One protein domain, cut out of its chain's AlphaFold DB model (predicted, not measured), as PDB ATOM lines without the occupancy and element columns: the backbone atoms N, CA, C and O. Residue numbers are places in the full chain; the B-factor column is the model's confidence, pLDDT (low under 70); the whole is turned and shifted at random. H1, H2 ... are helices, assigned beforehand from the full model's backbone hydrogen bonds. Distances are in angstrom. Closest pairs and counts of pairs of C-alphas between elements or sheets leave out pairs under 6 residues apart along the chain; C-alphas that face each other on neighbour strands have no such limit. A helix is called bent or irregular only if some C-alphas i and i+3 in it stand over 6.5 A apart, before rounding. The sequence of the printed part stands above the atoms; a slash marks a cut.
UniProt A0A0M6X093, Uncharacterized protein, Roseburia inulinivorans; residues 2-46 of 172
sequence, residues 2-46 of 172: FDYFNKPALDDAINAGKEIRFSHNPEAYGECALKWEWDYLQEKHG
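AT A GLANCE: This is residues 2 to 46 of the 172 residues of an uncharacterized protein of Roseburia inulinivorans (UniProt A0A0M6X093). Two helices, H1 and H2, run the same way and meet through the first part of H1, and a long loop, residues 16 to 32, leads back from the end of H1 to the start of H2. The printed part has 45 residues with two named helices, H1 then H2, and no named strand; the class is all helix. It is compact, with a radius of gyration of the C-alphas of 10.3 A, and spans 29 by 21 by 18 A.

HOW THE PARTS SIT: H1, residues 2 to 15, touches H2, residues 33 to 45, with residues 2 to 7 alone. Their closest C-alphas, those of Phe 2 and Ala 33, are 7.3 A apart. Their lines stand at a steep tilt of 48 degrees. In H2 every O i to N i+4 pair is within hydrogen-bond range; in H1, 8 of 10 are.

IN THESE COORDINATES: H1 begins at C-alpha 2 (226.503, 202.256, 221.676) and is 18.3 A long. It is irregular, but only just: C-alphas 4 and 7 are 6.52 A apart. H2 is 17.2 A long and ends at C-alpha 45 (212.750, 196.972, 215.148).

THE WHOLE: The C-alphas farthest apart, those of Ala 16 and Gly 30, are 29.5 A apart. The printed part has no cut. The link from H1 to H2, 17 residues, is long. Mean pLDDT of the printed part is 86.1; residues 23 and 29 are under 70.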
ATOM      1  N   PHE A   2     227.783 202.838 222.094       81.56
ATOM      2  CA  PHE A   2     226.503 202.256 221.676       81.56
ATOM      3  C   PHE A   2     226.229 202.336 220.157       81.56
ATOM      4  O   PHE A   2     225.978 201.310 219.531       81.56
ATOM      5  N   ASP A   3     226.384 203.515 219.539       86.06
ATOM      6  CA  ASP A   3     226.099 203.693 218.103       86.06
ATOM      7  C   ASP A   3     227.015 202.910 217.158       86.06
ATOM      8  O   ASP A   3     226.610 202.560 216.056       86.06
ATOM      9  N   TYR A   4     228.256 202.654 217.576       85.31
ATOM     10  CA  TYR A   4     229.285 202.075 216.710       85.31
ATOM     11  C   TYR A   4     229.443 200.564 216.884       85.31
ATOM     12  O   TYR A   4     229.938 199.910 215.972       85.31
ATOM     13  N   PHE A   5     229.045 200.014 218.033       85.06
ATOM     14  CA  PHE A   5     229.215 198.590 218.337       85.06
ATOM     15  C   PHE A   5     227.880 197.888 218.569       85.06
ATOM     16  O   PHE A   5     227.618 196.859 217.953       85.06
ATOM     17  N   ASN A   6     227.013 198.455 219.407       86.94
ATOM     18  CA  ASN A   6     225.807 197.759 219.847       86.94
ATOM     19  C   ASN A   6     224.705 197.838 218.785       86.94
ATOM     20  O   ASN A   6     224.103 196.813 218.488       86.94
ATOM     21  N   LYS A   7     224.480 199.003 218.152       92.19
ATOM     22  CA  LYS A   7     223.482 199.121 217.068       92.19
ATOM     23  C   LYS A   7     223.773 198.172 215.896       92.19
ATOM     24  O   LYS A   7     222.889 197.374 215.593       92.19
ATOM     25  N   PRO A   8     224.991 198.149 215.306       92.62
ATOM     26  CA  PRO A   8     225.291 197.207 214.228       92.62
ATOM     27  C   PRO A   8     225.146 195.743 214.658       92.62
ATOM     28  O   PRO A   8     224.594 194.941 213.917       92.62
ATOM     29  N   ALA A   9     225.577 195.391 215.876       91.31
ATOM     30  CA  ALA A   9     225.460 194.022 216.377       91.31
ATOM     31  C   ALA A   9     223.999 193.579 216.584       91.31
ATOM     32  O   ALA A   9     223.664 192.428 216.298       91.31
ATOM     33  N   LEU A  10     223.133 194.476 217.069       93.00
ATOM     34  CA  LEU A  10     221.698 194.221 217.205       93.00
ATOM     35  C   LEU A  10     221.040 194.065 215.832       93.00
ATOM     36  O   LEU A  10     220.303 193.101 215.623       93.00
ATOM     37  N   ASP A  11     221.349 194.959 214.891       95.06
ATOM     38  CA  ASP A  11     220.827 194.895 213.525       95.06
ATOM     39  C   ASP A  11     221.235 193.578 212.843       95.06
ATOM     40  O   ASP A  11     220.388 192.880 212.287       95.06
ATOM     41  N   ASP A  12     222.508 193.182 212.941       95.12
ATOM     42  CA  ASP A  12     223.019 191.925 212.384       95.12
ATOM     43  C   ASP A  12     222.351 190.697 213.014       95.12
ATOM     44  O   ASP A  12     222.003 189.742 212.314       95.12
ATOM     45  N   ALA A  13     222.149 190.702 214.335       90.81
ATOM     46  CA  ALA A  13     221.486 189.608 215.034       90.81
ATOM     47  C   ALA A  13     220.026 189.448 214.586       90.81
ATOM     48  O   ALA A  13     219.586 188.324 214.334       90.81
ATOM     49  N   ILE A  14     219.300 190.557 214.433       91.94
ATOM     50  CA  ILE A  14     217.900 190.568 213.994       91.94
ATOM     51  C   ILE A  14     217.786 190.157 212.528       91.94
ATOM     52  O   ILE A  14     216.979 189.289 212.198       91.94
ATOM     53  N   ASN A  15     218.639 190.702 211.659       93.31
ATOM     54  CA  ASN A  15     218.689 190.334 210.242       93.31
ATOM     55  C   ASN A  15     219.026 188.847 210.045       93.31
ATOM     56  O   ASN A  15     218.543 188.220 209.105       93.31
ATOM     57  N   ALA A  16     219.812 188.262 210.953       93.00
ATOM     58  CA  ALA A  16     220.103 186.831 210.988       93.00
ATOM     59  C   ALA A  16     218.993 185.976 211.642       93.00
ATOM     60  O   ALA A  16     219.164 184.764 211.773       93.00
ATOM     61  N   GLY A  17     217.880 186.580 212.076       89.62
ATOM     62  CA  GLY A  17     216.752 185.890 212.708       89.62
ATOM     63  C   GLY A  17     217.048 185.349 214.110       89.62
ATOM     64  O   GLY A  17     216.419 184.381 214.537       89.62
ATOM     65  N   LYS A  18     218.030 185.918 214.820       88.56
ATOM     66  CA  LYS A  18     218.387 185.486 216.176       88.56
ATOM     67  C   LYS A  18     217.415 186.041 217.213       88.56
ATOM     68  O   LYS A  18     216.848 187.120 217.065       88.56
ATOM     69  N   GLU A  19     217.280 185.309 218.311       87.62
ATOM     70  CA  GLU A  19     216.585 185.790 219.501       87.62
ATOM     71  C   GLU A  19     217.497 186.739 220.295       87.62
ATOM     72  O   GLU A  19     218.628 186.382 220.631       87.62
ATOM     73  N   ILE A  20     216.994 187.933 220.619       88.50
ATOM     74  CA  ILE A  20     217.669 188.885 221.507       88.50
ATOM     75  C   ILE A  20     217.289 188.568 222.953       88.50
ATOM     76  O   ILE A  20     216.110 188.437 223.278       88.50
ATOM     77  N   ARG A  21     218.289 188.448 223.829       85.94
ATOM     78  CA  ARG A  21     218.098 188.172 225.256       85.94
ATOM     79  C   ARG A  21     218.859 189.192 226.085       85.94
ATOM     80  O   ARG A  21     220.039 189.423 225.841       85.94
ATOM     81  N   PHE A  22     218.192 189.741 227.091       80.62
ATOM     82  CA  PHE A  22     218.825 190.578 228.099       80.62
ATOM     83  C   PHE A  22     219.172 189.737 229.326       80.62
ATOM     84  O   PHE A  22     218.381 188.895 229.749       80.62
ATOM     85  N   SER A  23     220.349 189.969 229.908       69.56
ATOM     86  CA  SER A  23     220.761 189.310 231.154       69.56
ATOM     87  C   SER A  23     219.967 189.802 232.366       69.56
ATOM     88  O   SER A  23     219.770 189.054 233.318       69.56
ATOM     89  N   HIS A  24     219.479 191.041 232.316       73.25
ATOM     90  CA  HIS A  24     218.656 191.661 233.348       73.25
ATOM     91  C   HIS A  24     217.507 192.430 232.699       73.25
ATOM     92  O   HIS A  24     217.560 192.722 231.508       73.25
ATOM     93  N   ASN A  25     216.477 192.789 233.467       79.69
ATOM     94  CA  ASN A  25     215.382 193.599 232.937       79.69
ATOM     95  C   ASN A  25     215.904 194.996 232.525       79.69
ATOM     96  O   ASN A  25     216.246 195.772 233.419       79.69
ATOM     97  N   PRO A  26     215.939 195.355 231.225       82.38
ATOM     98  CA  PRO A  26     216.447 196.653 230.783       82.38
ATOM     99  C   PRO A  26     215.575 197.834 231.244       82.38
ATOM    100  O   PRO A  26     216.041 198.967 231.234       82.38
ATOM    101  N   GLU A  27     214.338 197.588 231.691       79.00
ATOM    102  CA  GLU A  27     213.448 198.612 232.260       79.00
ATOM    103  C   GLU A  27     213.677 198.853 233.761       79.00
ATOM    104  O   GLU A  27     213.174 199.832 234.308       79.00
ATOM    105  N   ALA A  28     214.419 197.972 234.444       74.44
ATOM    106  CA  ALA A  28     214.666 198.072 235.885       74.44
ATOM    107  C   ALA A  28     215.844 198.996 236.245       74.44
ATOM    108  O   ALA A  28     216.028 199.328 237.415       74.44
ATOM    109  N   TYR A  29     216.639 199.407 235.256       64.69
ATOM    110  CA  TYR A  29     217.804 200.272 235.440       64.69
ATOM    111  C   TYR A  29     217.531 201.661 234.847       64.69
ATOM    112  O   TYR A  29     216.705 201.809 233.949       64.69
ATOM    113  N   GLY A  30     218.214 202.686 235.372       71.69
ATOM    114  CA  GLY A  30     218.142 204.058 234.852       71.69
ATOM    115  C   GLY A  30     218.774 204.207 233.460       71.69
ATOM    116  O   GLY A  30     218.883 203.241 232.712       71.69
ATOM    117  N   GLU A  31     219.232 205.411 233.101       74.69
ATOM    118  CA  GLU A  31     219.901 205.645 231.809       74.69
ATOM    119  C   GLU A  31     221.240 204.891 231.716       74.69
ATOM    120  O   GLU A  31     222.300 205.388 232.098       74.69
ATOM    121  N   CYS A  32     221.185 203.656 231.224       80.62
ATOM    122  CA  CYS A  32     222.330 202.776 231.054       80.62
ATOM    123  C   CYS A  32     222.291 202.075 229.692       80.62
ATOM    124  O   CYS A  32     221.305 202.144 228.958       80.62
ATOM    125  N   ALA A  33     223.369 201.358 229.365       81.94
ATOM    126  CA  ALA A  33     223.503 200.664 228.086       81.94
ATOM    127  C   ALA A  33     222.339 199.695 227.798       81.94
ATOM    128  O   ALA A  33     221.842 199.686 226.677       81.94
ATOM    129  N   LEU A  34     221.854 198.960 228.809       80.94
ATOM    130  CA  LEU A  34     220.719 198.039 228.661       80.94
ATOM    131  C   LEU A  34     219.429 198.776 228.280       80.94
ATOM    132  O   LEU A  34     218.666 198.300 227.442       80.94
ATOM    133  N   LYS A  35     219.202 199.954 228.872       84.56
ATOM    134  CA  LYS A  35     218.036 200.783 228.566       84.56
ATOM    135  C   LYS A  35     218.112 201.330 227.141       84.56
ATOM    136  O   LYS A  35     217.133 201.238 226.412       84.56
ATOM    137  N   TRP A  36     219.283 201.795 226.707       88.19
ATOM    138  CA  TRP A  36     219.488 202.271 225.333       88.19
ATOM    139  C   TRP A  36     219.317 201.169 224.284       88.19
ATOM    140  O   TRP A  36     218.738 201.412 223.227       88.19
ATOM    141  N   GLU A  37     219.803 199.958 224.567       89.06
ATOM    142  CA  GLU A  37     219.585 198.780 223.722       89.06
ATOM    143  C   GLU A  37     218.096 198.460 223.591       89.06
ATOM    144  O   GLU A  37     217.615 198.244 222.480       89.06
ATOM    145  N   TRP A  38     217.358 198.483 224.704       91.12
ATOM    146  CA  TRP A  38     215.914 198.270 224.698       91.12
ATOM    147  C   TRP A  38     215.177 199.351 223.909       91.12
ATOM    148  O   TRP A  38     214.457 199.018 222.971       91.12
ATOM    149  N   ASP A  39     215.434 200.627 224.194       91.12
ATOM    150  CA  ASP A  39     214.798 201.752 223.501       91.12
ATOM    151  C   ASP A  39     215.048 201.683 221.983       91.12
ATOM    152  O   ASP A  39     214.125 201.843 221.182       91.12
ATOM    153  N   TYR A  40     216.270 201.339 221.564       93.50
ATOM    154  CA  TYR A  40     216.604 201.168 220.149       93.50
ATOM    155  C   TYR A  40     215.824 200.029 219.476       93.50
ATOM    156  O   TYR A  40     215.332 200.194 218.357       93.50
ATOM    157  N   LEU A  41     215.687 198.880 220.145       92.75
ATOM    158  CA  LEU A  41     214.898 197.752 219.640       92.75
ATOM    159  C   LEU A  41     213.420 198.122 219.489       92.75
ATOM    160  O   LEU A  41     212.790 197.722 218.506       92.75
ATOM    161  N   GLN A  42     212.876 198.909 220.420       90.88
ATOM    162  CA  GLN A  42     211.503 199.398 220.332       90.88
ATOM    163  C   GLN A  42     211.331 200.372 219.158       90.88
ATOM    164  O   GLN A  42     210.438 200.194 218.329       90.88
ATOM    165  N   GLU A  43     212.216 201.366 219.041       92.81
ATOM    166  CA  GLU A  43     212.126 202.419 218.024       92.81
ATOM    167  C   GLU A  43     212.388 201.932 216.593       92.81
ATOM    168  O   GLU A  43     211.757 202.421 215.653       92.81
ATOM    169  N   LYS A  44     213.356 201.027 216.397       94.69
ATOM    170  CA  LYS A  44     213.826 200.632 215.056       94.69
ATOM    171  C   LYS A  44     213.306 199.294 214.577       94.69
ATOM    172  O   LYS A  44     213.061 199.150 213.382       94.69
ATOM    173  N   HIS A  45     213.119 198.347 215.489       90.44
ATOM    174  CA  HIS A  45     212.750 196.972 215.148       90.44
ATOM    175  C   HIS A  45     211.345 196.594 215.623       90.44
ATOM    176  O   HIS A  45     210.885 195.486 215.363       90.44
ATOM    177  N   GLY A  46     210.634 197.524 216.271       90.19
ATOM    178  CA  GLY A  46     209.230 197.361 216.641       90.19
ATOM    179  C   GLY A  46     208.998 196.367 217.777       90.19
ATOM    180  O   GLY A  46     207.891 195.847 217.903       90.19
TER     181      GLY A  46